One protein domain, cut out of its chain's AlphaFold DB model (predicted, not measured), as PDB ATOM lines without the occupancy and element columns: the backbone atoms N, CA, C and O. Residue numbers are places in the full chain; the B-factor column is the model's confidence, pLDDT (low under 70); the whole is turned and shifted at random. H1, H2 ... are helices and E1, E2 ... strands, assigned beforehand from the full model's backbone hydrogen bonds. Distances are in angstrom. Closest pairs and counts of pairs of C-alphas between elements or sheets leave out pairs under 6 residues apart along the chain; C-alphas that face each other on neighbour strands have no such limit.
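Overview. This is residues 333 to 504 of the 637 residues of an uncharacterized protein of Candidatus Marinimicrobia bacterium (UniProt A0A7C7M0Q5). What does the model look like? A strongly twisted sheet of six strands, E1, E3, E4, E5, E8 and E10, folds over where E3 and E4 bend, and with the small pair E2 and E9 between E8 and E1 it makes a loose, partly closed barrel. The short hairpin E6 and E7 and the small helix H3 lie at separate corners. What is it made of? The 172 printed residues run E1 E2 H1 H2 E3 H3 E4 E5 E6 E7 E8 E9 E10, three named helices and ten named strands, mostly strand, with under half of the residues in named elements; the six-strand sheet is branched and mixed, the two small ones antiparallel. The whole is compact, with a radius of gyration of the C-alphas of 15.2 A and spans of 43 by 34 by 29 A.

Along the chain. Where is the large sheet? E3 is residues 384 to 399, 23.3 A long, from C-alpha 384 at (31.407, 0.704, 22.904); E4 is 409 to 419, 24.0 A; E5 is 424 to 432, 25.3 A; E8 is 457 to 464, 20.0 A. E1 is 333 to 338, 15.1 A, from (41.573, -1.762, 24.254), and E10 is 498 to 503, 16.8 A, to (38.348, 3.977, 26.709). Where are the shorter elements? E2 is 348 to 351, E6 440 to 442, E7 450 to 452, E9 484 to 486, H1 359 to 363, H2 377 to 380 and H3 400 to 405.

Arrangement. How do the large sheet's strands pair? E3 bends by 120 degrees at residue 387 and has antiparallel E4 on one side, N 385 to O 418 2.8 A, with parallel E5, N 430 to O 396 2.7 A, and antiparallel E10, N 386 to O 499 2.8 A, on the other side. E4 and E5 form a hairpin, N 426 to O 417 2.9 A; the edge strands E8 and E1 are antiparallel to E5, N 459 to O 429 2.8 A, and to E10, N 335 to O 500 2.9 A. Where are the small sheets? E2 and E9 are antiparallel, N 349 to O 485 2.8 A; the closest C-alphas of E8 and E9, Tyr 457 and Thr 485, are 4.9 A apart. In the hairpin E6 and E7, N 451 and O 441 are 2.8 A apart. And the helices? H1 and H2 only graze the large sheet; H3 is on it, at a height over the sheet of 4.5 A, and the closest C-alphas of H3 and E5, those of Val 400 and Leu 432, are 7.5 A apart. Every O i to N i+4 pair is within hydrogen-bond range in H1 and H3; H2 is too short for one.

Size, cuts and confidence. How large is it? The two C-alphas farthest apart, Glu 372 and Pro 447, are 44.6 A apart. Is it continuous and confident? The printed part has no cut; the links H1 to H2, E8 to E9 and E9 to E10 are long, and no printed residue is under pLDDT 70.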
ATOM      1  N   THR A 333      41.569  -0.428  24.865       92.19
ATOM      2  CA  THR A 333      41.573  -1.762  24.254       92.19
ATOM      3  C   THR A 333      40.490  -1.884  23.192       92.19
ATOM      4  O   THR A 333      39.504  -1.153  23.193       92.19
ATOM      5  N   ALA A 334      40.687  -2.790  22.241       95.19
ATOM      6  CA  ALA A 334      39.709  -3.084  21.204       95.19
ATOM      7  C   ALA A 334      39.796  -4.576  20.889       95.19
ATOM      8  O   ALA A 334      40.778  -5.029  20.296       95.19
ATOM      9  N   THR A 335      38.814  -5.353  21.339       96.06
ATOM     10  CA  THR A 335      38.895  -6.817  21.310       96.06
ATOM     11  C   THR A 335      37.576  -7.478  20.943       96.06
ATOM     12  O   THR A 335      36.489  -7.012  21.285       96.06
ATOM     13  N   THR A 336      37.679  -8.613  20.257       95.31
ATOM     14  CA  THR A 336      36.547  -9.509  20.029       95.31
ATOM     15  C   THR A 336      36.263 -10.285  21.311       95.31
ATOM     16  O   THR A 336      37.150 -10.952  21.842       95.31
ATOM     17  N   THR A 337      35.034 -10.200  21.810       94.50
ATOM     18  CA  THR A 337      34.597 -10.853  23.055       94.50
ATOM     19  C   THR A 337      33.764 -12.104  22.797       94.50
ATOM     20  O   THR A 337      33.805 -13.039  23.598       94.50
ATOM     21  N   VAL A 338      33.064 -12.165  21.660       94.94
ATOM     22  CA  VAL A 338      32.344 -13.358  21.200       94.94
ATOM     23  C   VAL A 338      32.665 -13.602  19.735       94.94
ATOM     24  O   VAL A 338      32.440 -12.741  18.887       94.94
ATOM     25  N   ASP A 339      33.171 -14.796  19.452       92.31
ATOM     26  CA  ASP A 339      33.455 -15.286  18.110       92.31
ATOM     27  C   ASP A 339      33.282 -16.806  18.091       92.31
ATOM     28  O   ASP A 339      33.949 -17.530  18.838       92.31
ATOM     29  N   ALA A 340      32.310 -17.278  17.313       88.75
ATOM     30  CA  ALA A 340      31.996 -18.698  17.222       88.75
ATOM     31  C   ALA A 340      32.736 -19.371  16.060       88.75
ATOM     32  O   ALA A 340      32.945 -20.590  16.110       88.75
ATOM     33  N   ASP A 341      33.132 -18.604  15.042       87.81
ATOM     34  CA  ASP A 341      33.836 -19.091  13.868       87.81
ATOM     35  C   ASP A 341      35.256 -18.526  13.814       87.81
ATOM     36  O   ASP A 341      35.540 -17.506  13.208       87.81
ATOM     37  N   THR A 342      36.210 -19.290  14.339       86.81
ATOM     38  CA  THR A 342      37.626 -18.894  14.365       86.81
ATOM     39  C   THR A 342      38.284 -18.750  12.980       86.81
ATOM     40  O   THR A 342      39.494 -18.534  12.909       86.81
ATOM     41  N   SER A 343      37.555 -18.999  11.883       86.62
ATOM     42  CA  SER A 343      38.015 -18.696  10.521       86.62
ATOM     43  C   SER A 343      37.787 -17.235  10.122       86.62
ATOM     44  O   SER A 343      38.464 -16.748   9.213       86.62
ATOM     45  N   THR A 344      36.901 -16.524  10.822       90.19
ATOM     46  CA  THR A 344      36.698 -15.085  10.684       90.19
ATOM     47  C   THR A 344      37.516 -14.327  11.733       90.19
ATOM     48  O   THR A 344      38.204 -14.912  12.572       90.19
ATOM     49  N   GLN A 345      37.556 -13.002  11.615       93.69
ATOM     50  CA  GLN A 345      38.177 -12.144  12.619       93.69
ATOM     51  C   GLN A 345      37.677 -10.711  12.450       93.69
ATOM     52  O   GLN A 345      37.616 -10.176  11.340       93.69
ATOM     53  N   LEU A 346      37.422 -10.039  13.567       94.81
ATOM     54  CA  LEU A 346      37.189  -8.600  13.605       94.81
ATOM     55  C   LEU A 346      38.505  -7.878  13.893       94.81
ATOM     56  O   LEU A 346      39.082  -8.020  14.969       94.81
ATOM     57  N   VAL A 347      38.989  -7.088  12.932       95.94
ATOM     58  CA  VAL A 347      40.235  -6.328  13.090       95.94
ATOM     59  C   VAL A 347      39.910  -4.851  13.218       95.94
ATOM     60  O   VAL A 347      39.516  -4.206  12.241       95.94
ATOM     61  N   PHE A 348      40.102  -4.295  14.415       96.62
ATOM     62  CA  PHE A 348      39.915  -2.868  14.651       96.62
ATOM     63  C   PHE A 348      40.875  -2.054  13.783       96.62
ATOM     64  O   PHE A 348      42.080  -2.293  13.750       96.62
ATOM     65  N   GLY A 349      40.325  -1.100  13.037       94.00
ATOM     66  CA  GLY A 349      41.091  -0.194  12.188       94.00
ATOM     67  C   GLY A 349      41.499   1.098  12.897       94.00
ATOM     68  O   GLY A 349      42.117   1.947  12.260       94.00
ATOM     69  N   GLY A 350      41.170   1.233  14.186       94.50
ATOM     70  CA  GLY A 350      41.467   2.404  15.001       94.50
ATOM     71  C   GLY A 350      40.383   3.479  14.940       94.50
ATOM     72  O   GLY A 350      39.361   3.350  14.255       94.50
ATOM     73  N   LEU A 351      40.647   4.561  15.665       94.56
ATOM     74  CA  LEU A 351      39.906   5.812  15.555       94.56
ATOM     75  C   LEU A 351      40.411   6.626  14.355       94.56
ATOM     76  O   LEU A 351      41.503   6.390  13.831       94.56
ATOM     77  N   SER A 352      39.608   7.584  13.898       91.44
ATOM     78  CA  SER A 352      40.008   8.537  12.863       91.44
ATOM     79  C   SER A 352      41.304   9.243  13.263       91.44
ATOM     80  O   SER A 352      41.412   9.794  14.350       91.44
ATOM     81  N   ALA A 353      42.273   9.287  12.350       86.81
ATOM     82  CA  ALA A 353      43.553   9.963  12.576       86.81
ATOM     83  C   ALA A 353      43.468  11.505  12.482       86.81
ATOM     84  O   ALA A 353      44.499  12.177  12.464       86.81
ATOM     85  N   SER A 354      42.265  12.073  12.323       84.62
ATOM     86  CA  SER A 354      42.045  13.523  12.272       84.62
ATOM     87  C   SER A 354      41.708  14.054  13.660       84.62
ATOM     88  O   SER A 354      40.684  13.671  14.220       84.62
ATOM     89  N   GLY A 355      42.527  14.976  14.173       83.88
ATOM     90  CA  GLY A 355      42.383  15.469  15.546       83.88
ATOM     91  C   GLY A 355      42.566  14.335  16.561       83.88
ATOM     92  O   GLY A 355      43.424  13.476  16.373       83.88
ATOM     93  N   SER A 356      41.734  14.332  17.595       81.31
ATOM     94  CA  SER A 356      41.537  13.263  18.583       81.31
ATOM     95  C   SER A 356      40.795  12.049  18.016       81.31
ATOM     96  O   SER A 356      40.887  10.962  18.570       81.31
ATOM     97  N   GLY A 357      40.074  12.202  16.900       89.81
ATOM     98  CA  GLY A 357      39.282  11.135  16.285       89.81
ATOM     99  C   GLY A 357      37.768  11.243  16.499       89.81
ATOM    100  O   GLY A 357      37.034  10.330  16.115       89.81
ATOM    101  N   THR A 358      37.277  12.348  17.067       93.25
ATOM    102  CA  THR A 358      35.838  12.655  17.174       93.25
ATOM    103  C   THR A 358      35.250  13.188  15.860       93.25
ATOM    104  O   THR A 358      35.964  13.706  14.993       93.25
ATOM    105  N   TRP A 359      33.923  13.091  15.702       93.69
ATOM    106  CA  TRP A 359      33.224  13.629  14.526       93.69
ATOM    107  C   TRP A 359      33.436  15.136  14.343       93.69
ATOM    108  O   TRP A 359      33.719  15.595  13.234       93.69
ATOM    109  N   ALA A 360      33.332  15.905  15.428       91.81
ATOM    110  CA  ALA A 360      33.440  17.356  15.369       91.81
ATOM    111  C   ALA A 360      34.819  17.808  14.851       91.81
ATOM    112  O   ALA A 360      34.914  18.651  13.956       91.81
ATOM    113  N   GLU A 361      35.894  17.186  15.337       90.69
ATOM    114  CA  GLU A 361      37.259  17.518  14.920       90.69
ATOM    115  C   GLU A 361      37.616  16.994  13.527       90.69
ATOM    116  O   GLU A 361      38.413  17.608  12.814       90.69
ATOM    117  N   PHE A 362      36.998  15.896  13.090       92.88
ATOM    118  CA  PHE A 362      37.105  15.445  11.704       92.88
ATOM    119  C   PHE A 362      36.525  16.462  10.707       92.88
ATOM    120  O   PHE A 362      37.056  16.617   9.604       92.88
ATOM    121  N   LEU A 363      35.452  17.169  11.079       92.44
ATOM    122  CA  LEU A 363      34.816  18.177  10.226       92.44
ATOM    123  C   LEU A 363      35.537  19.532  10.228       92.44
ATOM    124  O   LEU A 363      35.437  20.258   9.236       92.44
ATOM    125  N   ALA A 364      36.295  19.851  11.280       91.44
ATOM    126  CA  ALA A 364      37.002  21.125  11.441       91.44
ATOM    127  C   ALA A 364      37.842  21.579  10.218       91.44
ATOM    128  O   ALA A 364      37.780  22.758   9.857       91.44
ATOM    129  N   PRO A 365      38.612  20.708   9.527       91.06
ATOM    130  CA  PRO A 365      39.364  21.112   8.335       91.06
ATOM    131  C   PRO A 365      38.525  21.164   7.043       91.06
ATOM    132  O   PRO A 365      39.038  21.587   6.003       91.06
ATOM    133  N   LEU A 366      37.274  20.694   7.052       90.50
ATOM    134  CA  LEU A 366      36.450  20.553   5.850       90.50
ATOM    135  C   LEU A 366      35.598  21.809   5.589       90.50
ATOM    136  O   LEU A 366      35.057  22.399   6.522       90.50
ATOM    137  N   PRO A 367      35.398  22.213   4.317       91.12
ATOM    138  CA  PRO A 367      34.596  23.384   3.958       91.12
ATOM    139  C   PRO A 367      33.086  23.070   3.974       91.12
ATOM    140  O   PRO A 367      32.408  23.178   2.951       91.12
ATOM    141  N   VAL A 368      32.573  22.642   5.125       92.12
ATOM    142  CA  VAL A 368      31.162  22.298   5.376       92.12
ATOM    143  C   VAL A 368      30.621  23.120   6.547       92.12
ATOM    144  O   VAL A 368      31.384  23.835   7.206       92.12
ATOM    145  N   THR A 369      29.310  23.062   6.794       93.62
ATOM    146  CA  THR A 369      28.733  23.684   7.991       93.62
ATOM    147  C   THR A 369      29.372  23.061   9.227       93.62
ATOM    148  O   THR A 369      29.451  21.843   9.347       93.62
ATOM    149  N   GLN A 370      29.902  23.904  10.105       94.44
ATOM    150  CA  GLN A 370      30.662  23.425  11.250       94.44
ATOM    151  C   GLN A 370      29.722  22.909  12.351       94.44
ATOM    152  O   GLN A 370      28.639  23.477  12.498       94.44
ATOM    153  N   PRO A 371      30.139  21.872  13.103       92.88
ATOM    154  CA  PRO A 371      29.455  21.384  14.303       92.88
ATOM    155  C   PRO A 371      29.006  22.519  15.234       92.88
ATOM    156  O   PRO A 371      29.782  23.444  15.477       92.88
ATOM    157  N   GLU A 372      27.780  22.450  15.760       94.12
ATOM    158  CA  GLU A 372      27.295  23.411  16.765       94.12
ATOM    159  C   GLU A 372      27.894  23.137  18.150       94.12
ATOM    160  O   GLU A 372      28.092  24.071  18.925       94.12
ATOM    161  N   ASP A 373      28.212  21.871  18.429       92.56
ATOM    162  CA  ASP A 373      28.784  21.409  19.696       92.56
ATOM    163  C   ASP A 373      29.688  20.173  19.504       92.56
ATOM    164  O   ASP A 373      29.737  19.586  18.415       92.56
ATOM    165  N   ALA A 374      30.392  19.754  20.553       90.38
ATOM    166  CA  ALA A 374      31.206  18.539  20.592       90.38
ATOM    167  C   ALA A 374      30.800  17.650  21.782       90.38
ATOM    168  O   ALA A 374      30.353  18.172  22.802       90.38
ATOM    169  N   PRO A 375      30.936  16.317  21.675       91.44
ATOM    170  CA  PRO A 375      30.640  15.425  22.791       91.44
ATOM    171  C   PRO A 375      31.558  15.703  23.981       91.44
ATOM    172  O   PRO A 375      32.777  15.807  23.828       91.44
ATOM    173  N   GLY A 376      30.960  15.807  25.168       90.56
ATOM    174  CA  GLY A 376      31.695  15.954  26.415       90.56
ATOM    175  C   GLY A 376      32.379  14.654  26.864       90.56
ATOM    176  O   GLY A 376      32.081  13.568  26.344       90.56
ATOM    177  N   PRO A 377      33.305  14.736  27.837       89.00
ATOM    178  CA  PRO A 377      34.000  13.573  28.390       89.00
ATOM    179  C   PRO A 377      33.040  12.516  28.947       89.00
ATOM    180  O   PRO A 377      33.319  11.327  28.829       89.00
ATOM    181  N   GLU A 378      31.885  12.927  29.475       90.38
ATOM    182  CA  GLU A 378      30.854  12.040  30.013       90.38
ATOM    183  C   GLU A 378      30.274  11.072  28.978       90.38
ATOM    184  O   GLU A 378      29.817   9.991  29.344       90.38
ATOM    185  N   LEU A 379      30.309  11.453  27.696       92.38
ATOM    186  CA  LEU A 379      29.890  10.617  26.577       92.38
ATOM    187  C   LEU A 379      31.070   9.859  25.964       92.38
ATOM    188  O   LEU A 379      30.934   8.687  25.619       92.38
ATOM    189  N   LEU A 380      32.226  10.516  25.826       92.12
ATOM    190  CA  LEU A 380      33.412   9.935  25.184       92.12
ATOM    191  C   LEU A 380      34.067   8.812  25.995       92.12
ATOM    192  O   LEU A 380      34.773   7.997  25.402       92.12
ATOM    193  N   GLN A 381      33.843   8.773  27.307       91.56
ATOM    194  CA  GLN A 381      34.307   7.700  28.190       91.56
ATOM    195  C   GLN A 381      33.479   6.409  28.072       91.56
ATOM    196  O   GLN A 381      33.894   5.381  28.580       91.56
ATOM    197  N   LEU A 382      32.289   6.452  27.460       93.50
ATOM    198  CA  LEU A 382      31.423   5.275  27.403       93.50
ATOM    199  C   LEU A 382      32.020   4.228  26.460       93.50
ATOM    200  O   LEU A 382      32.161   4.481  25.254       93.50
ATOM    201  N   ASP A 383      32.314   3.048  26.997       95.31
ATOM    202  CA  ASP A 383      32.819   1.919  26.232       95.31
ATOM    203  C   ASP A 383      31.780   1.477  25.201       95.31
ATOM    204  O   ASP A 383      30.565   1.522  25.415       95.31
ATOM    205  N   LEU A 384      32.258   1.038  24.039       97.12
ATOM    206  CA  LEU A 384      31.407   0.704  22.904       97.12
ATOM    207  C   LEU A 384      31.402  -0.799  22.664       97.12
ATOM    208  O   LEU A 384      32.433  -1.397  22.357       97.12
ATOM    209  N   LYS A 385      30.211  -1.397  22.700       98.00
ATOM    210  CA  LYS A 385      29.966  -2.789  22.327       98.00
ATOM    211  C   LYS A 385      29.245  -2.870  20.984       98.00
ATOM    212  O   LYS A 385      28.116  -2.408  20.825       98.00
ATOM    213  N   VAL A 386      29.892  -3.501  20.015       97.94
ATOM    214  CA  VAL A 386      29.362  -3.793  18.682       97.94
ATOM    215  C   VAL A 386      28.868  -5.236  18.661       97.94
ATOM    216  O   VAL A 386      29.659  -6.156  18.850       97.94
ATOM    217  N   VAL A 387      27.574  -5.439  18.413       97.62
ATOM    218  CA  VAL A 387      26.943  -6.767  18.341       97.62
ATOM    219  C   VAL A 387      26.475  -7.024  16.917       97.62
ATOM    220  O   VAL A 387      25.472  -6.459  16.474       97.62
ATOM    221  N   PHE A 388      27.199  -7.862  16.179       96.56
ATOM    222  CA  PHE A 388      26.856  -8.198  14.800       96.56
ATOM    223  C   PHE A 388      25.600  -9.065  14.756       96.56
ATOM    224  O   PHE A 388      25.482 -10.058  15.474       96.56
ATOM    225  N   SER A 389      24.638  -8.687  13.915       94.81
ATOM    226  CA  SER A 389      23.373  -9.408  13.787       94.81
ATOM    227  C   SER A 389      22.769  -9.280  12.393       94.81
ATOM    228  O   SER A 389      22.918  -8.260  11.720       94.81
ATOM    229  N   ASP A 390      21.997 -10.291  11.992       92.12
ATOM    230  CA  ASP A 390      21.235 -10.266  10.734       92.12
ATOM    231  C   ASP A 390      20.197  -9.129  10.684       92.12
ATOM    232  O   ASP A 390      19.830  -8.656   9.606       92.12
ATOM    233  N   ALA A 391      19.698  -8.690  11.845       93.31
ATOM    234  CA  ALA A 391      18.768  -7.568  11.940       93.31
ATOM    235  C   ALA A 391      19.479  -6.228  11.698       93.31
ATOM    236  O   ALA A 391      18.937  -5.354  11.012       93.31
ATOM    237  N   GLY A 392      20.695  -6.087  12.231       93.81
ATOM    238  CA  GLY A 392      21.506  -4.883  12.130       93.81
ATOM    239  C   GLY A 392      20.827  -3.636  12.706       93.81
ATOM    240  O   GLY A 392      19.934  -3.708  13.554       93.81
ATOM    241  N   SER A 393      21.245  -2.471  12.216       96.75
ATOM    242  CA  SER A 393      20.670  -1.171  12.577       96.75
ATOM    243  C   SER A 393      20.479  -0.282  11.349       96.75
ATOM    244  O   SER A 393      21.199  -0.398  10.356       96.75
ATOM    245  N   ILE A 394      19.507   0.629  11.407       97.69
ATOM    246  CA  ILE A 394      19.393   1.727  10.445       97.69
ATOM    247  C   ILE A 394      20.215   2.895  10.976       97.69
ATOM    248  O   ILE A 394      19.914   3.447  12.030       97.69
ATOM    249  N   ALA A 395      21.256   3.251  10.234       97.00
ATOM    250  CA  ALA A 395      22.182   4.319  10.556       97.00
ATOM    251  C   ALA A 395      21.934   5.561   9.696       97.00
ATOM    252  O   ALA A 395      21.511   5.469   8.537       97.00
ATOM    253  N   THR A 396      22.287   6.725  10.235       96.81
ATOM    254  CA  THR A 396      22.431   7.946   9.434       96.81
ATOM    255  C   THR A 396      23.668   7.815   8.552       96.81
ATOM    256  O   THR A 396      24.729   7.429   9.025       96.81
ATOM    257  N   PHE A 397      23.556   8.125   7.267       96.12
ATOM    258  CA  PHE A 397      24.615   7.965   6.280       96.12
ATOM    259  C   PHE A 397      25.035   9.309   5.689       96.12
ATOM    260  O   PHE A 397      24.248  10.007   5.044       96.12
ATOM    261  N   PHE A 398      26.320   9.608   5.836       93.81
ATOM    262  CA  PHE A 398      26.989  10.766   5.272       93.81
ATOM    263  C   PHE A 398      27.997  10.337   4.203       93.81
ATOM    264  O   PHE A 398      28.815   9.434   4.386       93.81
ATOM    265  N   ASN A 399      27.984  11.043   3.078       91.12
ATOM    266  CA  ASN A 399      29.066  11.041   2.099       91.12
ATOM    267  C   ASN A 399      29.473  12.490   1.804       91.12
ATOM    268  O   ASN A 399      28.810  13.427   2.246       91.12
ATOM    269  N   VAL A 400      30.531  12.689   1.016       87.62
ATOM    270  CA  VAL A 400      31.046  14.038   0.709       87.62
ATOM    271  C   VAL A 400      29.955  14.969   0.159       87.62
ATOM    272  O   VAL A 400      29.839  16.110   0.597       87.62
ATOM    273  N   SER A 401      29.106  14.489  -0.757       85.56
ATOM    274  CA  SER A 401      27.999  15.294  -1.293       85.56
ATOM    275  C   SER A 401      26.930  15.625  -0.248       85.56
ATOM    276  O   SER A 401      26.402  16.730  -0.265       85.56
ATOM    277  N   GLY A 402      26.620  14.686   0.651       84.38
ATOM    278  CA  GLY A 402      25.623  14.847   1.708       84.38
ATOM    279  C   GLY A 402      26.077  15.822   2.789       84.38
ATOM    280  O   GLY A 402      25.263  16.608   3.262       84.38
ATOM    281  N   LEU A 403      27.378  15.850   3.104       89.88
ATOM    282  CA  LEU A 403      27.956  16.861   3.991       89.88
ATOM    283  C   LEU A 403      27.870  18.264   3.380       89.88
ATOM    284  O   LEU A 403      27.411  19.190   4.039       89.88
ATOM    285  N   ILE A 404      28.222  18.424   2.099       86.44
ATOM    286  CA  ILE A 404      28.139  19.727   1.409       86.44
ATOM    287  C   ILE A 404      26.686  20.209   1.286       86.44
ATOM    288  O   ILE A 404      26.414  21.399   1.420       86.44
ATOM    289  N   ALA A 405      25.752  19.299   1.001       84.81
ATOM    290  CA  ALA A 405      24.340  19.631   0.841       84.81
ATOM    291  C   ALA A 405      23.590  19.794   2.174       84.81
ATOM    292  O   ALA A 405      22.488  20.336   2.173       84.81
ATOM    293  N   GLY A 406      24.156  19.313   3.288       82.19
ATOM    294  CA  GLY A 406      23.473  19.263   4.583       82.19
ATOM    295  C   GLY A 406      22.281  18.302   4.607       82.19
ATOM    296  O   GLY A 406      21.368  18.487   5.399       82.19
ATOM    297  N   THR A 407      22.254  17.301   3.723       85.62
ATOM    298  CA  THR A 407      21.140  16.348   3.597       85.62
ATOM    299  C   THR A 407      21.666  14.918   3.727       85.62
ATOM    300  O   THR A 407      22.210  14.393   2.744       85.62
ATOM    301  N   PRO A 408      21.555  14.287   4.910       90.12
ATOM    302  CA  PRO A 408      21.926  12.888   5.084       90.12
ATOM    303  C   PRO A 408      20.984  11.940   4.330       90.12
ATOM    304  O   PRO A 408      19.909  12.319   3.865       90.12
ATOM    305  N   ASP A 409      21.418  10.688   4.215       93.19
ATOM    306  CA  ASP A 409      20.604   9.544   3.791       93.19
ATOM    307  C   ASP A 409      20.627   8.483   4.912       93.19
ATOM    308  O   ASP A 409      21.250   8.683   5.951       93.19
ATOM    309  N   THR A 410      19.981   7.338   4.731       95.38
ATOM    310  CA  THR A 410      20.038   6.206   5.673       95.38
ATOM    311  C   THR A 410      20.828   5.045   5.091       95.38
ATOM    312  O   THR A 410      20.799   4.811   3.885       95.38
ATOM    313  N   ALA A 411      21.540   4.280   5.912       95.38
ATOM    314  CA  ALA A 411      22.169   3.028   5.502       95.38
ATOM    315  C   ALA A 411      21.896   1.942   6.538       95.38
ATOM    316  O   ALA A 411      21.871   2.215   7.730       95.38
ATOM    317  N   TRP A 412      21.718   0.703   6.090       96.25
ATOM    318  CA  TRP A 412      21.736  -0.434   7.004       96.25
ATOM    319  C   TRP A 412      23.185  -0.730   7.418       96.25
ATOM    320  O   TRP A 412      24.081  -0.641   6.576       96.25
ATOM    321  N   VAL A 413      23.416  -1.059   8.688       96.31
ATOM    322  CA  VAL A 413      24.693  -1.549   9.233       96.31
ATOM    323  C   VAL A 413      24.477  -2.927   9.870       96.31
ATOM    324  O   VAL A 413      23.419  -3.138  10.458       96.31
ATOM    325  N   PRO A 414      25.436  -3.867   9.784       96.12
ATOM    326  CA  PRO A 414      25.258  -5.274  10.154       96.12
ATOM    327  C   PRO A 414      25.375  -5.529  11.662       96.12
ATOM    328  O   PRO A 414      25.660  -6.646  12.085       96.12
ATOM    329  N   PHE A 415      25.220  -4.494  12.484       97.56
ATOM    330  CA  PHE A 415      25.393  -4.590  13.923       97.56
ATOM    331  C   PHE A 415      24.478  -3.636  14.681       97.56
ATOM    332  O   PHE A 415      23.923  -2.674  14.141       97.56
ATOM    333  N   GLU A 416      24.339  -3.913  15.966       97.75
ATOM    334  CA  GLU A 416      23.828  -2.998  16.973       97.75
ATOM    335  C   GLU A 416      25.011  -2.401  17.730       97.75
ATOM    336  O   GLU A 416      26.004  -3.089  17.968       97.75
ATOM    337  N   LEU A 417      24.918  -1.121  18.074       98.00
ATOM    338  CA  LEU A 417      25.923  -0.442  18.878       98.00
ATOM    339  C   LEU A 417      25.323  -0.153  20.245       98.00
ATOM    340  O   LEU A 417      24.212   0.371  20.330       98.00
ATOM    341  N   HIS A 418      26.052  -0.513  21.289       97.88
ATOM    342  CA  HIS A 418      25.646  -0.345  22.675       97.88
ATOM    343  C   HIS A 418      26.745   0.374  23.447       97.88
ATOM    344  O   HIS A 418      27.925   0.160  23.166       97.88
ATOM    345  N   THR A 419      26.364   1.210  24.403       97.12
ATOM    346  CA  THR A 419      27.267   1.694  25.451       97.12
ATOM    347  C   THR A 419      27.291   0.677  26.594       97.12
ATOM    348  O   THR A 419      26.252   0.112  26.941       97.12
ATOM    349  N   VAL A 420      28.478   0.349  27.110       95.31
ATOM    350  CA  VAL A 420      28.660  -0.789  28.033       95.31
ATOM    351  C   VAL A 420      28.172  -0.458  29.441       95.31
ATOM    352  O   VAL A 420      27.551  -1.303  30.082       95.31
ATOM    353  N   GLU A 421      28.425   0.759  29.919       92.19
ATOM    354  CA  GLU A 421      28.179   1.170  31.307       92.19
ATOM    355  C   GLU A 421      26.688   1.204  31.660       92.19
ATOM    356  O   GLU A 421      26.305   0.924  32.797       92.19
ATOM    357  N   ASP A 422      25.840   1.541  30.689       90.75
ATOM    358  CA  ASP A 422      24.389   1.675  30.839       90.75
ATOM    359  C   ASP A 422      23.588   0.629  30.035       90.75
ATOM    360  O   ASP A 422      22.357   0.681  30.043       90.75
ATOM    361  N   ASP A 423      24.266  -0.324  29.372       94.25
ATOM    362  CA  ASP A 423      23.684  -1.349  28.480       94.25
ATOM    363  C   ASP A 423      22.685  -0.752  27.470       94.25
ATOM    364  O   ASP A 423      21.620  -1.307  27.167       94.25
ATOM    365  N   ARG A 424      22.990   0.457  26.983       96.06
ATOM    366  CA  ARG A 424      22.075   1.229  26.145       96.06
ATOM    367  C   ARG A 424      22.411   1.048  24.678       96.06
ATOM    368  O   ARG A 424      23.465   1.459  24.201       96.06
ATOM    369  N   ARG A 425      21.443   0.537  23.917       97.19
ATOM    370  CA  ARG A 425      21.504   0.540  22.453       97.19
ATOM    371  C   ARG A 425      21.388   1.969  21.923       97.19
ATOM    372  O   ARG A 425      20.366   2.624  22.142       97.19
ATOM    373  N   VAL A 426      22.382   2.406  21.158       97.75
ATOM    374  CA  VAL A 426      22.470   3.764  20.612       97.75
ATOM    375  C   VAL A 426      22.260   3.813  19.098       97.75
ATOM    376  O   VAL A 426      22.410   2.814  18.386       97.75
ATOM    377  N   ASP A 427      21.889   4.988  18.586       97.88
ATOM    378  CA  ASP A 427      21.873   5.241  17.143       97.88
ATOM    379  C   ASP A 427      23.303   5.242  16.568       97.88
ATOM    380  O   ASP A 427      24.284   5.534  17.252       97.88
ATOM    381  N   VAL A 428      23.422   4.921  15.277       97.56
ATOM    382  CA  VAL A 428      24.706   4.873  14.566       97.56
ATOM    383  C   VAL A 428      24.701   5.902  13.443       97.56
ATOM    384  O   VAL A 428      23.740   6.007  12.675       97.56
ATOM    385  N   ALA A 429      25.796   6.641  13.306       96.88
ATOM    386  CA  ALA A 429      26.096   7.417  12.115       96.88
ATOM    387  C   ALA A 429      27.257   6.775  11.347       96.88
ATOM    388  O   ALA A 429      28.164   6.175  11.917       96.88
ATOM    389  N   VAL A 430      27.214   6.892  10.026       96.38
ATOM    390  CA  VAL A 430      28.163   6.284   9.100       96.38
ATOM    391  C   VAL A 430      28.689   7.348   8.159       96.38
ATOM    392  O   VAL A 430      27.905   8.049   7.522       96.38
ATOM    393  N   TYR A 431      30.007   7.424   8.005       95.25
ATOM    394  CA  TYR A 431      30.649   8.281   7.018       95.25
ATOM    395  C   TYR A 431      31.455   7.469   5.998       95.25
ATOM    396  O   TYR A 431      32.284   6.625   6.348       95.25
ATOM    397  N   LEU A 432      31.230   7.761   4.713       93.31
ATOM    398  CA  LEU A 432      31.969   7.186   3.591       93.31
ATOM    399  C   LEU A 432      32.688   8.285   2.797       93.31
ATOM    400  O   LEU A 432      32.067   9.042   2.047       93.31
ATOM    401  N   ALA A 433      34.018   8.323   2.909       83.44
ATOM    402  CA  ALA A 433      34.853   9.317   2.229       83.44
ATOM    403  C   ALA A 433      34.915   9.125   0.702       83.44
ATOM    404  O   ALA A 433      35.006  10.096  -0.048       83.44
ATOM    405  N   ALA A 434      34.880   7.874   0.228       83.81
ATOM    406  CA  ALA A 434      34.975   7.554  -1.192       83.81
ATOM    407  C   ALA A 434      34.174   6.297  -1.553       83.81
ATOM    408  O   ALA A 434      34.218   5.285  -0.854       83.81
ATOM    409  N   GLY A 435      33.494   6.350  -2.701       85.25
ATOM    410  CA  GLY A 435      32.647   5.272  -3.206       85.25
ATOM    411  C   GLY A 435      31.153   5.508  -2.975       85.25
ATOM    412  O   GLY A 435      30.702   6.626  -2.735       85.25
ATOM    413  N   SER A 436      30.383   4.433  -3.097       87.00
ATOM    414  CA  SER A 436      28.927   4.401  -2.956       87.00
ATOM    415  C   SER A 436      28.504   3.064  -2.345       87.00
ATOM    416  O   SER A 436      29.292   2.119  -2.327       87.00
ATOM    417  N   LYS A 437      27.252   2.978  -1.889       88.50
ATOM    418  CA  LYS A 437      26.609   1.716  -1.490       88.50
ATOM    419  C   LYS A 437      26.661   0.683  -2.643       88.50
ATOM    420  O   LYS A 437      26.656   1.107  -3.805       88.50
ATOM    421  N   PRO A 438      26.661  -0.637  -2.356       91.81
ATOM    422  CA  PRO A 438      26.555  -1.276  -1.036       91.81
ATOM    423  C   PRO A 438      27.832  -1.153  -0.189       91.81
ATOM    424  O   PRO A 438      28.925  -0.957  -0.716       91.81
ATOM    425  N   LEU A 439      27.666  -1.216   1.134       93.06
ATOM    426  CA  LEU A 439      28.747  -1.037   2.115       93.06
ATOM    427  C   LEU A 439      29.414  -2.358   2.534       93.06
ATOM    428  O   LEU A 439      30.550  -2.345   3.003       93.06
ATOM    429  N   TYR A 440      28.741  -3.484   2.315       94.19
ATOM    430  CA  TYR A 440      29.182  -4.820   2.715       94.19
ATOM    431  C   TYR A 440      29.003  -5.790   1.555       94.19
ATOM    432  O   TYR A 440      28.165  -5.565   0.675       94.19
ATOM    433  N   GLU A 441      29.787  -6.856   1.572       94.44
ATOM    434  CA  GLU A 441      29.742  -7.942   0.598       94.44
ATOM    435  C   GLU A 441      29.987  -9.280   1.299       94.44
ATOM    436  O   GLU A 441      30.504  -9.305   2.414       94.44
ATOM    437  N   ALA A 442      29.570 -10.379   0.674       94.00
ATOM    438  CA  ALA A 442      29.817 -11.709   1.218       94.00
ATOM    439  C   ALA A 442      31.318 -12.027   1.169       94.00
ATOM    440  O   ALA A 442      31.986 -11.679   0.193       94.00
ATOM    441  N   ASP A 443      31.822 -12.710   2.193       92.81
ATOM    442  CA  ASP A 443      33.171 -13.265   2.175       92.81
ATOM    443  C   ASP A 443      33.179 -14.542   1.316       92.81
ATOM    444  O   ASP A 443      32.533 -15.541   1.645       92.81
ATOM    445  N   GLU A 444      33.873 -14.513   0.177       91.00
ATOM    446  CA  GLU A 444      33.985 -15.687  -0.695       91.00
ATOM    447  C   GLU A 444      34.906 -16.770  -0.108       91.00
ATOM    448  O   GLU A 444      34.770 -17.943  -0.468       91.00
ATOM    449  N   GLU A 445      35.830 -16.397   0.784       88.94
ATOM    450  CA  GLU A 445      36.771 -17.320   1.423       88.94
ATOM    451  C   GLU A 445      36.142 -18.020   2.637       88.94
ATOM    452  O   GLU A 445      36.451 -19.189   2.882       88.94
ATOM    453  N   ASN A 446      35.194 -17.360   3.318       89.19
ATOM    454  CA  ASN A 446      34.483 -17.876   4.496       89.19
ATOM    455  C   ASN A 446      32.952 -17.874   4.285       89.19
ATOM    456  O   ASN A 446      32.265 -16.895   4.587       89.19
ATOM    457  N   PRO A 447      32.372 -18.970   3.749       88.81
ATOM    458  CA  PRO A 447      30.946 -19.032   3.440       88.81
ATOM    459  C   PRO A 447      30.052 -18.858   4.674       88.81
ATOM    460  O   PRO A 447      30.064 -19.689   5.577       88.81
ATOM    461  N   GLY A 448      29.187 -17.842   4.645       87.12
ATOM    462  CA  GLY A 448      28.300 -17.491   5.765       87.12
ATOM    463  C   GLY A 448      28.704 -16.196   6.470       87.12
ATOM    464  O   GLY A 448      27.889 -15.639   7.203       87.12
ATOM    465  N   SER A 449      29.897 -15.689   6.164       92.69
ATOM    466  CA  SER A 449      30.451 -14.456   6.711       92.69
ATOM    467  C   SER A 449      30.398 -13.323   5.683       92.69
ATOM    468  O   SER A 449      30.206 -13.536   4.480       92.69
ATOM    469  N   ASN A 450      30.527 -12.088   6.156       94.31
ATOM    470  CA  ASN A 450      30.545 -10.884   5.335       94.31
ATOM    471  C   ASN A 450      31.801 -10.059   5.622       94.31
ATOM    472  O   ASN A 450      32.395 -10.135   6.694       94.31
ATOM    473  N   MET A 451      32.169  -9.210   4.669       94.38
ATOM    474  CA  MET A 451      33.271  -8.260   4.784       94.38
ATOM    475  C   MET A 451      32.787  -6.832   4.529       94.38
ATOM    476  O   MET A 451      31.736  -6.579   3.926       94.38
ATOM    477  N   PHE A 452      33.578  -5.860   4.978       94.44
ATOM    478  CA  PHE A 452      33.364  -4.459   4.630       94.44
ATOM    479  C   PHE A 452      33.843  -4.204   3.196       94.44
ATOM    480  O   PHE A 452      35.036  -4.247   2.908       94.44
ATOM    481  N   ALA A 453      32.935  -3.843   2.288       93.06
ATOM    482  CA  ALA A 453      33.280  -3.600   0.883       93.06
ATOM    483  C   ALA A 453      34.094  -2.303   0.689       93.06
ATOM    484  O   ALA A 453      34.637  -2.027  -0.392       93.06
ATOM    485  N   LYS A 454      34.114  -1.428   1.703       92.69
ATOM    486  CA  LYS A 454      34.730  -0.095   1.692       92.69
ATOM    487  C   LYS A 454      35.326   0.222   3.066       92.69
ATOM    488  O   LYS A 454      35.009  -0.428   4.052       92.69
ATOM    489  N   THR A 455      36.180   1.242   3.125       92.69
ATOM    490  CA  THR A 455      36.603   1.824   4.408       92.69
ATOM    491  C   THR A 455      35.476   2.719   4.899       92.69
ATOM    492  O   THR A 455      35.132   3.685   4.215       92.69
ATOM    493  N   ILE A 456      34.881   2.364   6.032       94.88
ATOM    494  CA  ILE A 456      33.665   2.979   6.556       94.88
ATOM    495  C   ILE A 456      33.957   3.446   7.974       94.88
ATOM    496  O   ILE A 456      34.455   2.663   8.776       94.88
ATOM    497  N   TYR A 457      33.633   4.701   8.268       96.06
ATOM    498  CA  TYR A 457      33.679   5.204   9.634       96.06
ATOM    499  C   TYR A 457      32.305   5.073  10.269       96.06
ATOM    500  O   TYR A 457      31.309   5.499   9.680       96.06
ATOM    501  N   PHE A 458      32.276   4.508  11.463       97.19
ATOM    502  CA  PHE A 458      31.108   4.382  12.315       97.19
ATOM    503  C   PHE A 458      31.252   5.342  13.490       97.19
ATOM    504  O   PHE A 458      32.361   5.580  13.966       97.19
ATOM    505  N   MET A 459      30.135   5.906  13.929       97.19
ATOM    506  CA  MET A 459      30.068   6.837  15.048       97.19
ATOM    507  C   MET A 459      28.876   6.477  15.931       97.19
ATOM    508  O   MET A 459      27.774   6.317  15.387       97.19
ATOM    509  N   PRO A 460      29.048   6.378  17.260       97.31
ATOM    510  CA  PRO A 460      27.916   6.363  18.169       97.31
ATOM    511  C   PRO A 460      27.219   7.722  18.141       97.31
ATOM    512  O   PRO A 460      27.862   8.774  18.128       97.31
ATOM    513  N   VAL A 461      25.893   7.690  18.147       97.00
ATOM    514  CA  VAL A 461      25.041   8.841  18.428       97.00
ATOM    515  C   VAL A 461      24.402   8.561  19.781       97.00
ATOM    516  O   VAL A 461      23.494   7.738  19.846       97.00
ATOM    517  N   TYR A 462      24.883   9.202  20.851       96.00
ATOM    518  CA  TYR A 462      24.602   8.880  22.263       96.00
ATOM    519  C   TYR A 462      23.167   9.201  22.732       96.00
ATOM    520  O   TYR A 462      22.930   9.841  23.758       96.00
ATOM    521  N   ARG A 463      22.179   8.695  22.005       95.12
ATOM    522  CA  ARG A 463      20.748   8.689  22.309       95.12
ATOM    523  C   ARG A 463      20.211   7.276  22.104       95.12
ATOM    524  O   ARG A 463      20.821   6.500  21.372       95.12
ATOM    525  N   ASP A 464      19.061   6.971  22.696       97.38
ATOM    526  CA  ASP A 464      18.397   5.678  22.494       97.38
ATOM    527  C   ASP A 464      18.204   5.380  21.003       97.38
ATOM    528  O   ASP A 464      17.842   6.268  20.227       97.38
ATOM    529  N   TYR A 465      18.413   4.123  20.609       97.25
ATOM    530  CA  TYR A 465      18.225   3.702  19.227       97.25
ATOM    531  C   TYR A 465      16.787   3.953  18.754       97.25
ATOM    532  O   TYR A 465      15.821   3.371  19.258       97.25
ATOM    533  N   THR A 466      16.655   4.791  17.730       95.94
ATOM    534  CA  THR A 466      15.378   5.128  17.093       95.94
ATOM    535  C   THR A 466      15.280   4.583  15.673       95.94
ATOM    536  O   THR A 466      14.176   4.440  15.141       95.94
ATOM    537  N   GLY A 467      16.426   4.319  15.032       92.19
ATOM    538  CA  GLY A 467      16.508   4.046  13.597       92.19
ATOM    539  C   GLY A 467      16.105   5.242  12.723       92.19
ATOM    540  O   GLY A 467      15.944   5.089  11.509       92.19
ATOM    541  N   ALA A 468      15.909   6.424  13.319       93.25
ATOM    542  CA  ALA A 468      15.604   7.653  12.610       93.25
ATOM    543  C   ALA A 468      16.896   8.347  12.171       93.25
ATOM    544  O   ALA A 468      17.863   8.467  12.922       93.25
ATOM    545  N   MET A 469      16.886   8.849  10.940       93.19
ATOM    546  CA  MET A 469      17.982   9.639  10.393       93.19
ATOM    547  C   MET A 469      18.134  10.963  11.157       93.19
ATOM    548  O   MET A 469      17.129  11.578  11.520       93.19
ATOM    549  N   LEU A 470      19.370  11.421  11.362       93.75
ATOM    550  CA  LEU A 470      19.637  12.787  11.820       93.75
ATOM    551  C   LEU A 470      19.175  13.805  10.772       93.75
ATOM    552  O   LEU A 470      19.083  13.494   9.583       93.75
ATOM    553  N   ASN A 471      18.886  15.030  11.206       91.50
ATOM    554  CA  ASN A 471      18.470  16.089  10.285       91.50
ATOM    555  C   ASN A 471      19.631  16.552   9.395       91.50
ATOM    556  O   ASN A 471      19.441  16.812   8.209       91.50
ATOM    557  N   ASP A 472      20.827  16.626   9.972       93.00
ATOM    558  CA  ASP A 472      22.051  17.100   9.338       93.00
ATOM    559  C   ASP A 472      23.284  16.538  10.082       93.00
ATOM    560  O   ASP A 472      23.175  15.569  10.832       93.00
ATOM    561  N   HIS A 473      24.470  17.089   9.810       91.88
ATOM    562  CA  HIS A 473      25.744  16.648  10.386       91.88
ATOM    563  C   HIS A 473      26.275  17.528  11.528       91.88
ATOM    564  O   HIS A 473      27.341  17.217  12.061       91.88
ATOM    565  N   TYR A 474      25.600  18.634  11.853       93.00
ATOM    566  CA  TYR A 474      26.142  19.698  12.701       93.00
ATOM    567  C   TYR A 474      25.247  20.073  13.891       93.00
ATOM    568  O   TYR A 474      25.787  20.480  14.910       93.00
ATOM    569  N   SER A 475      23.922  19.922  13.804       93.19
ATOM    570  CA  SER A 475      22.978  20.309  14.866       93.19
ATOM    571  C   SER A 475      23.017  19.350  16.064       93.19
ATOM    572  O   SER A 475      22.921  19.775  17.208       93.19
ATOM    573  N   ASP A 476      23.184  18.047  15.813       92.44
ATOM    574  CA  ASP A 476      23.254  17.002  16.851       92.44
ATOM    575  C   ASP A 476      24.709  16.571  17.144       92.44
ATOM    576  O   ASP A 476      24.955  15.504  17.707       92.44
ATOM    577  N   SER A 477      25.705  17.366  16.740       91.62
ATOM    578  CA  SER A 477      27.119  16.974  16.826       91.62
ATOM    579  C   SER A 477      27.625  16.792  18.262       91.62
ATOM    580  O   SER A 477      28.545  16.007  18.472       91.62
ATOM    581  N   GLY A 478      26.985  17.429  19.250       92.94
ATOM    582  CA  GLY A 478      27.291  17.262  20.677       92.94
ATOM    583  C   GLY A 478      27.004  15.866  21.240       92.94
ATOM    584  O   GLY A 478      27.470  15.533  22.319       92.94
ATOM    585  N   ILE A 479      26.270  15.015  20.517       94.75
ATOM    586  CA  ILE A 479      26.042  13.611  20.906       94.75
ATOM    587  C   ILE A 479      26.675  12.619  19.924       94.75
ATOM    588  O   ILE A 479      26.422  11.421  20.022       94.75
ATOM    589  N   MET A 480      27.472  13.093  18.963       95.31
ATOM    590  CA  MET A 480      28.171  12.249  17.994       95.31
ATOM    591  C   MET A 480      29.608  12.005  18.454       95.31
ATOM    592  O   MET A 480      30.422  12.925  18.457       95.31
ATOM    593  N   GLY A 481      29.914  10.765  18.834       94.44
ATOM    594  CA  GLY A 481      31.177  10.409  19.478       94.44
ATOM    595  C   GLY A 481      32.335  10.081  18.535       94.44
ATOM    596  O   GLY A 481      32.541  10.692  17.480       94.44
ATOM    597  N   TRP A 482      33.109   9.084  18.960       95.31
ATOM    598  CA  TRP A 482      34.287   8.572  18.270       95.31
ATOM    599  C   TRP A 482      33.996   8.095  16.847       95.31
ATOM    600  O   TRP A 482      33.085   7.303  16.620       95.31
ATOM    601  N   MET A 483      34.821   8.510  15.884       95.94
ATOM    602  CA  MET A 483      34.834   7.924  14.547       95.94
ATOM    603  C   MET A 483      35.759   6.714  14.535       95.94
ATOM    604  O   MET A 483      36.974   6.872  14.453       95.94
ATOM    605  N   PHE A 484      35.205   5.509  14.555       96.25
ATOM    606  CA  PHE A 484      35.990   4.281  14.496       96.25
ATOM    607  C   PHE A 484      35.774   3.531  13.182       96.25
ATOM    608  O   PHE A 484      34.796   3.745  12.466       96.25
ATOM    609  N   THR A 485      36.704   2.647  12.836       95.81
ATOM    610  CA  THR A 485      36.624   1.826  11.622       95.81
ATOM    611  C   THR A 485      37.106   0.409  11.904       95.81
ATOM    612  O   THR A 485      37.880   0.174  12.829       95.81
ATOM    613  N   PHE A 486      36.683  -0.541  11.079       96.00
ATOM    614  CA  PHE A 486      37.268  -1.877  11.008       96.00
ATOM    615  C   PHE A 486      38.152  -1.978   9.762       96.00
ATOM    616  O   PHE A 486      37.882  -1.366   8.721       96.00
ATOM    617  N   ASN A 487      39.237  -2.746   9.841       95.31
ATOM    618  CA  ASN A 487      40.116  -2.946   8.700       95.31
ATOM    619  C   ASN A 487      39.410  -3.808   7.648       95.31
ATOM    620  O   ASN A 487      39.340  -5.029   7.779       95.31
ATOM    621  N   LYS A 488      38.942  -3.174   6.571       92.56
ATOM    622  CA  LYS A 488      38.208  -3.841   5.487       92.56
ATOM    623  C   LYS A 488      38.932  -5.034   4.849       92.56
ATOM    624  O   LYS A 488      38.277  -5.921   4.330       92.56
ATOM    625  N   SER A 489      40.267  -5.027   4.831       92.44
ATOM    626  CA  SER A 489      41.062  -6.048   4.135       92.44
ATOM    627  C   SER A 489      41.302  -7.281   4.995       92.44
ATOM    628  O   SER A 489      41.747  -8.302   4.485       92.44
ATOM    629  N   SER A 490      41.088  -7.155   6.303       93.25
ATOM    630  CA  SER A 490      41.399  -8.195   7.280       93.25
ATOM    631  C   SER A 490      40.190  -8.596   8.109       93.25
ATOM    632  O   SER A 490      40.297  -9.562   8.848       93.25
ATOM    633  N   THR A 491      39.080  -7.867   8.009       94.81
ATOM    634  CA  THR A 491      37.877  -8.145   8.782       94.81
ATOM    635  C   THR A 491      36.901  -8.999   7.988       94.81
ATOM    636  O   THR A 491      36.443  -8.581   6.923       94.81
ATOM    637  N   SER A 492      36.548 -10.141   8.564       95.06
ATOM    638  CA  SER A 492      35.425 -10.989   8.176       95.06
ATOM    639  C   SER A 492      34.575 -11.215   9.423       95.06
ATOM    640  O   SER A 492      35.136 -11.354  10.507       95.06
ATOM    641  N   TYR A 493      33.254 -11.169   9.295       95.00
ATOM    642  CA  TYR A 493      32.339 -11.248  10.434       95.00
ATOM    643  C   TYR A 493      31.082 -12.048  10.112       95.00
ATOM    644  O   TYR A 493      30.612 -12.074   8.970       95.00
ATOM    645  N   GLU A 494      30.471 -12.604  11.147       93.88
ATOM    646  CA  GLU A 494      29.195 -13.300  11.107       93.88
ATOM    647  C   GLU A 494      28.228 -12.785  12.182       93.88
ATOM    648  O   GLU A 494      28.592 -12.101  13.143       93.88
ATOM    649  N   SER A 495      26.945 -13.102  12.011       94.19
ATOM    650  CA  SER A 495      25.939 -12.780  13.021       94.19
ATOM    651  C   SER A 495      26.260 -13.511  14.327       94.19
ATOM    652  O   SER A 495      26.387 -14.733  14.349       94.19
ATOM    653  N   GLY A 496      26.309 -12.762  15.427       93.50
ATOM    654  CA  GLY A 496      26.674 -13.254  16.751       93.50
ATOM    655  C   GLY A 496      28.061 -12.821  17.220       93.50
ATOM    656  O   GLY A 496      28.341 -13.003  18.404       93.50
ATOM    657  N   ASN A 497      28.906 -12.229  16.364       96.06
ATOM    658  CA  ASN A 497      30.157 -11.653  16.852       96.06
ATOM    659  C   ASN A 497      29.900 -10.459  17.772       96.06
ATOM    660  O   ASN A 497      29.064  -9.598  17.480       96.06
ATOM    661  N   GLU A 498      30.685 -10.368  18.840       96.88
ATOM    662  CA  GLU A 498      30.704  -9.211  19.730       96.88
ATOM    663  C   GLU A 498      32.109  -8.622  19.796       96.88
ATOM    664  O   GLU A 498      33.098  -9.339  19.959       96.88
ATOM    665  N   PHE A 499      32.193  -7.301  19.691       97.38
ATOM    666  CA  PHE A 499      33.441  -6.552  19.742       97.38
ATOM    667  C   PHE A 499      33.305  -5.400  20.726       97.38
ATOM    668  O   PHE A 499      32.319  -4.670  20.672       97.38
ATOM    669  N   VAL A 500      34.279  -5.233  21.612       97.88
ATOM    670  CA  VAL A 500      34.278  -4.172  22.621       97.88
ATOM    671  C   VAL A 500      35.481  -3.269  22.401       97.88
ATOM    672  O   VAL A 500      36.607  -3.750  22.268       97.88
ATOM    673  N   VAL A 501      35.226  -1.965  22.351       96.44
ATOM    674  CA  VAL A 501      36.236  -0.907  22.416       96.44
ATOM    675  C   VAL A 501      36.105  -0.251  23.778       96.44
ATOM    676  O   VAL A 501      35.028   0.254  24.088       96.44
ATOM    677  N   THR A 502      37.182  -0.263  24.554       93.94
ATOM    678  CA  THR A 502      37.229   0.400  25.856       93.94
ATOM    679  C   THR A 502      38.020   1.699  25.783       93.94
ATOM    680  O   THR A 502      38.969   1.800  24.996       93.94
ATOM    681  N   PHE A 503      37.672   2.683  26.602       90.12
ATOM    682  CA  PHE A 503      38.348   3.977  26.709       90.12
ATOM    683  C   PHE A 503      38.985   4.132  28.096       90.12
ATOM    684  O   PHE A 503      38.793   3.297  28.972       90.12
ATOM    685  N   LYS A 504      39.849   5.142  28.262       84.00
ATOM    686  CA  LYS A 504      40.361   5.523  29.587       84.00
ATOM    687  C   LYS A 504      39.402   6.539  30.192       84.00
ATOM    688  O   LYS A 504      39.227   7.608  29.603       84.00
TER     689      LYS A 504